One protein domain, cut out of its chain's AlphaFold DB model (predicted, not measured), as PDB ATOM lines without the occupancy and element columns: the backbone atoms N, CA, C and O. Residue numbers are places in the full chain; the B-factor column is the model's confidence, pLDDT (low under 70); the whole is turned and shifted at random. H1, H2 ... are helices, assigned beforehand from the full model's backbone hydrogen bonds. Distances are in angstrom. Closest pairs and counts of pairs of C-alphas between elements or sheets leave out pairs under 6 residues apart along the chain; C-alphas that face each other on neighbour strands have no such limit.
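This is residues 198 to 253 of the 253 residues of an uncharacterized protein of Candidatus Dadabacteria bacterium (UniProt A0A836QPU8). This is a long helical hairpin, H2 and the longer H3 side by side and running opposite ways, with a short helix, H1, packed on the last part of H3, beyond the first residues of H2. H1 and H2 together make a broken row alongside H3, and between them the link of residues 205 to 213 swings out on the side away from H3. The printed part has 56 residues, with three named helices in the order H1, H2, H3 and no named strand; the class is all helix. The whole is flat, spanning 38 by 22 by 11 A, and only just loose, close to compact, with a radius of gyration of the C-alphas of 12.3 A.

Start at H1, residues 198 to 204, and look ahead to H2, residues 214 to 225. They only just touch, with 3 pairs of C-alphas within 8 A, and H2 does so with residues 214 to 215 alone; the closest C-alphas, those of Leu 204 and Phe 214, are 5.8 A apart. They run the same way at a shallow tilt of 34 degrees, only just short of steep. Go on to H3, residues 232 to 250, which forms a helical hairpin with H2. These two touch, closest at the C-alphas of Ile 221 and Leu 235, 6.4 A apart, and run opposite ways at a shallow tilt of 10 degrees. Residues 246 to 250 alone of H3 touch H1, closest at the C-alphas of Ala 200 and His 249, 5.0 A apart; H1 and H3 run opposite ways at a steep tilt of 43 degrees. The helix packing is mostly aligned, but only just, with 2 of 3 touching pairs at a shallow tilt. In H1, H2 and H3 you will find every O i to N i+4 pair within hydrogen-bond range.

Find C-alpha 198 at (158.010, 196.804, 206.303), where H1 begins; it runs to Leu 204, 10.1 A from first to last C-alpha. Find C-alpha 214 at (144.501, 192.251, 208.853); from there H2 runs 16.5 A to Arg 225. H3 runs 26.7 A from Gln 232 to C-alpha 250 at (151.615, 197.121, 215.760).

The two C-alphas farthest apart, those of Lys 228 and Ile 253, are 38.2 A apart, while those of Val 198 and Ile 253, the first and last printed, are 8.3 A apart. Ile 253 is the chain's last residue. The printed part has no cut, and both links, H1 to H2 with 9 residues and H2 to H3 with 6, are short. The mean pLDDT of the printed part is 94.3, and no printed residue is under 70.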
ATOM      1  N   VAL A 198     158.526 197.074 207.658       93.00
ATOM      2  CA  VAL A 198     158.010 196.804 206.303       93.00
ATOM      3  C   VAL A 198     156.942 195.703 206.318       93.00
ATOM      4  O   VAL A 198     155.907 195.839 205.670       93.00
ATOM      5  N   ILE A 199     157.161 194.616 207.067       94.19
ATOM      6  CA  ILE A 199     156.167 193.538 207.203       94.19
ATOM      7  C   ILE A 199     154.904 194.056 207.908       94.19
ATOM      8  O   ILE A 199     153.795 193.784 207.454       94.19
ATOM      9  N   ALA A 200     155.058 194.823 208.990       95.75
ATOM     10  CA  ALA A 200     153.940 195.393 209.733       95.75
ATOM     11  C   ALA A 200     153.097 196.342 208.867       95.75
ATOM     12  O   ALA A 200     151.880 196.187 208.812       95.75
ATOM     13  N   GLU A 201     153.728 197.255 208.126       94.12
ATOM     14  CA  GLU A 201     153.052 198.172 207.200       94.12
ATOM     15  C   GLU A 201     152.271 197.416 206.114       94.12
ATOM     16  O   GLU A 201     151.119 197.760 205.834       94.12
ATOM     17  N   LYS A 202     152.844 196.341 205.545       92.25
ATOM     18  CA  LYS A 202     152.153 195.487 204.562       92.25
ATOM     19  C   LYS A 202     150.908 194.811 205.142       92.25
ATOM     20  O   LYS A 202     149.912 194.684 204.433       92.25
ATOM     21  N   LEU A 203     150.959 194.353 206.392       95.12
ATOM     22  CA  LEU A 203     149.860 193.610 207.018       95.12
ATOM     23  C   LEU A 203     148.776 194.519 207.616       95.12
ATOM     24  O   LEU A 203     147.611 194.131 207.633       95.12
ATOM     25  N   LEU A 204     149.142 195.707 208.103       95.56
ATOM     26  CA  LEU A 204     148.247 196.630 208.815       95.56
ATOM     27  C   LEU A 204     147.593 197.680 207.907       95.56
ATOM     28  O   LEU A 204     146.683 198.384 208.345       95.56
ATOM     29  N   THR A 205     148.043 197.813 206.657       93.44
ATOM     30  CA  THR A 205     147.451 198.761 205.705       93.44
ATOM     31  C   THR A 205     145.961 198.488 205.473       93.44
ATOM     32  O   THR A 205     145.515 197.345 205.437       93.44
ATOM     33  N   THR A 206     145.191 199.560 205.289       92.56
ATOM     34  CA  THR A 206     143.766 199.520 204.919       92.56
ATOM     35  C   THR A 206     143.539 199.717 203.419       92.56
ATOM     36  O   THR A 206     142.399 199.675 202.954       92.56
ATOM     37  N   ASN A 207     144.611 199.951 202.657       89.75
ATOM     38  CA  ASN A 207     144.542 200.072 201.207       89.75
ATOM     39  C   ASN A 207     144.267 198.703 200.580       89.75
ATOM     40  O   ASN A 207     144.683 197.673 201.106       89.75
ATOM     41  N   GLN A 208     143.616 198.689 199.417       85.44
ATOM     42  CA  GLN A 208     143.447 197.451 198.658       85.44
ATOM     43  C   GLN A 208     144.804 196.962 198.152       85.44
ATOM     44  O   GLN A 208     145.512 197.687 197.454       85.44
ATOM     45  N   ARG A 209     145.159 195.726 198.505       88.06
ATOM     46  CA  ARG A 209     146.428 195.088 198.143       88.06
ATOM     47  C   ARG A 209     146.189 193.707 197.515       88.06
ATOM     48  O   ARG A 209     145.130 193.114 197.716       88.06
ATOM     49  N   PRO A 210     147.157 193.169 196.746       85.81
ATOM     50  CA  PRO A 210     147.044 191.835 196.149       85.81
ATOM     51  C   PRO A 210     147.221 190.683 197.159       85.81
ATOM     52  O   PRO A 210     147.088 189.518 196.788       85.81
ATOM     53  N   TRP A 211     147.513 190.989 198.427       90.12
ATOM     54  CA  TRP A 211     147.557 190.049 199.548       90.12
ATOM     55  C   TRP A 211     146.475 190.383 200.583       90.12
ATOM     56  O   TRP A 211     145.895 191.463 200.560       90.12
ATOM     57  N   ILE A 212     146.216 189.454 201.505       93.19
ATOM     58  CA  ILE A 212     145.263 189.654 202.602       93.19
ATOM     59  C   ILE A 212     145.929 190.466 203.718       93.19
ATOM     60  O   ILE A 212     146.933 190.031 204.282       93.19
ATOM     61  N   THR A 213     145.354 191.623 204.038       96.25
ATOM     62  CA  THR A 213     145.715 192.438 205.210       96.25
ATOM     63  C   THR A 213     144.937 191.988 206.453       96.25
ATOM     64  O   THR A 213     143.986 191.210 206.350       96.25
ATOM     65  N   PHE A 214     145.296 192.482 207.642       97.25
ATOM     66  CA  PHE A 214     144.501 192.251 208.853       97.25
ATOM     67  C   PHE A 214     143.050 192.752 208.703       97.25
ATOM     68  O   PHE A 214     142.144 191.946 208.930       97.25
ATOM     69  N   PRO A 215     142.784 193.999 208.250       96.25
ATOM     70  CA  PRO A 215     141.421 194.451 207.958       96.25
ATOM     71  C   PRO A 215     140.648 193.523 207.008       96.25
ATOM     72  O   PRO A 215     139.491 193.192 207.279       96.25
ATOM     73  N   ASP A 216     141.286 193.055 205.928       96.44
ATOM     74  CA  ASP A 216     140.656 192.130 204.976       96.44
ATOM     75  C   ASP A 216     140.341 190.777 205.619       96.44
ATOM     76  O   ASP A 216     139.279 190.198 205.378       96.44
ATOM     77  N   ALA A 217     141.260 190.265 206.441       96.44
ATOM     78  CA  ALA A 217     141.098 188.996 207.129       96.44
ATOM     79  C   ALA A 217     139.931 189.037 208.123       96.44
ATOM     80  O   ALA A 217     139.092 188.138 208.091       96.44
ATOM     81  N   PHE A 218     139.827 190.085 208.947       96.88
ATOM     82  CA  PHE A 218     138.712 190.242 209.888       96.88
ATOM     83  C   PHE A 218     137.375 190.364 209.167       96.88
ATOM     84  O   PHE A 218     136.437 189.639 209.493       96.88
ATOM     85  N   LYS A 219     137.311 191.192 208.119       95.69
ATOM     86  CA  LYS A 219     136.109 191.305 207.288       95.69
ATOM     87  C   LYS A 219     135.696 189.947 206.717       95.69
ATOM     88  O   LYS A 219     134.534 189.568 206.798       95.69
ATOM     89  N   LYS A 220     136.654 189.180 206.190       95.31
ATOM     90  CA  LYS A 220     136.389 187.851 205.629       95.31
ATOM     91  C   LYS A 220     135.904 186.858 206.686       95.31
ATOM     92  O   LYS A 220     135.052 186.030 206.382       95.31
ATOM     93  N   ILE A 221     136.426 186.923 207.911       96.25
ATOM     94  CA  ILE A 221     135.931 186.111 209.029       96.25
ATOM     95  C   ILE A 221     134.477 186.468 209.343       96.25
ATOM     96  O   ILE A 221     133.656 185.563 209.486       96.25
ATOM     97  N   ASP A 222     134.143 187.756 209.414       95.19
ATOM     98  CA  ASP A 222     132.780 188.209 209.705       95.19
ATOM     99  C   ASP A 222     131.783 187.842 208.602       95.19
ATOM    100  O   ASP A 222     130.656 187.442 208.903       95.19
ATOM    101  N   ASP A 223     132.207 187.902 207.339       95.56
ATOM    102  CA  ASP A 223     131.416 187.423 206.205       95.56
ATOM    103  C   ASP A 223     131.179 185.902 206.313       95.56
ATOM    104  O   ASP A 223     130.040 185.437 206.225       95.56
ATOM    105  N   LEU A 224     132.229 185.117 206.596       95.94
ATOM    106  CA  LEU A 224     132.131 183.660 206.752       95.94
ATOM    107  C   LEU A 224     131.245 183.253 207.936       95.94
ATOM    108  O   LEU A 224     130.520 182.266 207.844       95.94
ATOM    109  N   ARG A 225     131.246 184.009 209.042       94.12
ATOM    110  CA  ARG A 225     130.398 183.733 210.220       94.12
ATOM    111  C   ARG A 225     128.903 183.749 209.898       94.12
ATOM    112  O   ARG A 225     128.137 183.113 210.622       94.12
ATOM    113  N   GLN A 226     128.488 184.453 208.845       94.44
ATOM    114  CA  GLN A 226     127.089 184.548 208.419       94.44
ATOM    115  C   GLN A 226     126.631 183.332 207.597       94.44
ATOM    116  O   GLN A 226     125.431 183.147 207.377       94.44
ATOM    117  N   GLU A 227     127.555 182.482 207.143       94.69
ATOM    118  CA  GLU A 227     127.218 181.296 206.366       94.69
ATOM    119  C   GLU A 227     126.603 180.189 207.239       94.69
ATOM    120  O   GLU A 227     127.050 179.898 208.349       94.69
ATOM    121  N   LYS A 228     125.584 179.498 206.708       89.44
ATOM    122  CA  LYS A 228     124.811 178.488 207.462       89.44
ATOM    123  C   LYS A 228     125.638 177.300 207.970       89.44
ATOM    124  O   LYS A 228     125.253 176.691 208.960       89.44
ATOM    125  N   ASN A 229     126.733 176.965 207.287       91.81
ATOM    126  CA  ASN A 229     127.582 175.806 207.589       91.81
ATOM    127  C   ASN A 229     128.971 176.214 208.106       91.81
ATOM    128  O   ASN A 229     129.908 175.420 208.036       91.81
ATOM    129  N   ALA A 230     129.125 177.452 208.574       91.00
ATOM    130  CA  ALA A 230     130.403 177.949 209.052       91.00
ATOM    131  C   ALA A 230     130.853 177.235 210.334       91.00
ATOM    132  O   ALA A 230     130.081 177.085 211.286       91.00
ATOM    133  N   ASP A 231     132.128 176.849 210.386       94.94
ATOM    134  CA  ASP A 231     132.755 176.361 211.614       94.94
ATOM    135  C   ASP A 231     133.035 177.544 212.551       94.94
ATOM    136  O   ASP A 231     134.098 178.168 212.533       94.94
ATOM    137  N   GLN A 232     132.038 177.866 213.375       94.25
ATOM    138  CA  GLN A 232     132.087 178.996 214.302       94.25
ATOM    139  C   GLN A 232     133.228 178.879 215.317       94.25
ATOM    140  O   GLN A 232     133.757 179.896 215.767       94.25
ATOM    141  N   LYS A 233     133.620 177.652 215.683       95.56
ATOM    142  CA  LYS A 233     134.719 177.441 216.625       95.56
ATOM    143  C   LYS A 233     136.045 177.786 215.958       95.56
ATOM    144  O   LYS A 233     136.783 178.604 216.495       95.56
ATOM    145  N   PHE A 234     136.299 177.232 214.773       96.50
ATOM    146  CA  PHE A 234     137.501 177.548 214.003       96.50
ATOM    147  C   PHE A 234     137.621 179.051 213.726       96.50
ATOM    148  O   PHE A 234     138.673 179.635 213.963       96.50
ATOM    149  N   LEU A 235     136.535 179.698 213.289       96.62
ATOM    150  CA  LEU A 235     136.532 181.135 212.995       96.62
ATOM    151  C   LEU A 235     136.793 181.996 214.236       96.62
ATOM    152  O   LEU A 235     137.407 183.053 214.127       96.62
ATOM    153  N   LYS A 236     136.339 181.567 215.417       96.12
ATOM    154  CA  LYS A 236     136.644 182.253 216.677       96.12
ATOM    155  C   LYS A 236     138.109 182.079 217.078       96.12
ATOM    156  O   LYS A 236     138.749 183.059 217.446       96.12
ATOM    157  N   ASP A 237     138.631 180.859 216.999       97.06
ATOM    158  CA  ASP A 237     140.024 180.571 217.352       97.06
ATOM    159  C   ASP A 237     140.990 181.298 216.395       97.06
ATOM    160  O   ASP A 237     141.992 181.866 216.829       97.06
ATOM    161  N   TYR A 238     140.652 181.353 215.103       96.62
ATOM    162  CA  TYR A 238     141.434 182.060 214.089       96.62
ATOM    163  C   TYR A 238     141.376 183.587 214.255       96.62
ATOM    164  O   TYR A 238     142.399 184.249 214.119       96.62
ATOM    165  N   ASP A 239     140.220 184.153 214.614       97.06
ATOM    166  CA  ASP A 239     140.080 185.581 214.938       97.06
ATOM    167  C   ASP A 239     140.958 185.986 216.136       97.06
ATOM    168  O   ASP A 239     141.723 186.943 216.051       97.06
ATOM    169  N   LEU A 240     140.948 185.197 217.218       97.50
ATOM    170  CA  LEU A 240     141.832 185.425 218.370       97.50
ATOM    171  C   LEU A 240     143.316 185.335 217.992       97.50
ATOM    172  O   LEU A 240     144.122 186.143 218.455       97.50
ATOM    173  N   PHE A 241     143.678 184.374 217.139       97.38
ATOM    174  CA  PHE A 241     145.034 184.260 216.608       97.38
ATOM    175  C   PHE A 241     145.441 185.508 215.810       97.38
ATOM    176  O   PHE A 241     146.540 186.026 216.009       97.38
ATOM    177  N   LEU A 242     144.561 186.021 214.943       97.06
ATOM    178  CA  LEU A 242     144.837 187.232 214.171       97.06
ATOM    179  C   LEU A 242     144.958 188.474 215.052       97.06
ATOM    180  O   LEU A 242     145.832 189.290 214.786       97.06
ATOM    181  N   GLN A 243     144.145 188.608 216.103       96.69
ATOM    182  CA  GLN A 243     144.241 189.727 217.051       96.69
ATOM    183  C   GLN A 243     145.590 189.736 217.788       96.69
ATOM    184  O   GLN A 243     146.235 190.781 217.876       96.69
ATOM    185  N   ASP A 244     146.057 188.578 218.271       97.06
ATOM    186  CA  ASP A 244     147.385 188.460 218.896       97.06
ATOM    187  C   ASP A 244     148.512 188.765 217.896       97.06
ATOM    188  O   ASP A 244     149.474 189.470 218.217       97.06
ATOM    189  N   LEU A 245     148.387 188.274 216.661       96.19
ATOM    190  CA  LEU A 245     149.366 188.536 215.611       96.19
ATOM    191  C   LEU A 245     149.399 190.025 215.226       96.19
ATOM    192  O   LEU A 245     150.482 190.598 215.109       96.19
ATOM    193  N   GLN A 246     148.238 190.669 215.092       96.88
ATOM    194  CA  GLN A 246     148.120 192.099 214.809       96.88
ATOM    195  C   GLN A 246     148.811 192.930 215.895       96.88
ATOM    196  O   GLN A 246     149.674 193.746 215.575       96.88
ATOM    197  N   ALA A 247     148.519 192.656 217.171       96.38
ATOM    198  CA  ALA A 247     149.121 193.359 218.303       96.38
ATOM    199  C   ALA A 247     150.659 193.252 218.322       96.38
ATOM    200  O   ALA A 247     151.348 194.194 218.718       96.38
ATOM    201  N   LYS A 248     151.227 192.128 217.862       94.75
ATOM    202  CA  LYS A 248     152.685 191.976 217.702       94.75
ATOM    203  C   LYS A 248     153.241 192.843 216.576       94.75
ATOM    204  O   LYS A 248     154.338 193.377 216.719       94.75
ATOM    205  N   HIS A 249     152.526 192.976 215.461       94.75
ATOM    206  CA  HIS A 249     152.969 193.799 214.333       94.75
ATOM    207  C   HIS A 249     152.817 195.298 214.596       94.75
ATOM    208  O   HIS A 249     153.681 196.059 214.171       94.75
ATOM    209  N   GLU A 250     151.810 195.719 215.360       94.38
ATOM    210  CA  GLU A 250     151.615 197.121 215.760       94.38
ATOM    211  C   GLU A 250     152.792 197.674 216.576       94.38
ATOM    212  O   GLU A 250     153.114 198.853 216.473       94.38
ATOM    213  N   GLN A 251     153.501 196.820 217.321       93.88
ATOM    214  CA  GLN A 251     154.716 197.203 218.052       93.88
ATOM    215  C   GLN A 251     155.919 197.504 217.142       93.88
ATOM    216  O   GLN A 251     156.937 197.991 217.630       93.88
ATOM    217  N   ASN A 252     155.834 197.175 215.850       90.94
ATOM    218  CA  ASN A 252     156.933 197.315 214.894       90.94
ATOM    219  C   ASN A 252     156.758 198.496 213.919       90.94
ATOM    220  O   ASN A 252     157.601 198.646 213.033       90.94
ATOM    221  N   ILE A 253     155.687 199.293 214.041       83.50
ATOM    222  CA  ILE A 253     155.461 200.503 213.224       83.50
ATOM    223  C   ILE A 253     156.285 201.687 213.742       83.50
ATOM    224  O   ILE A 253     156.365 201.869 214.976       83.50
TER     225      ILE A 253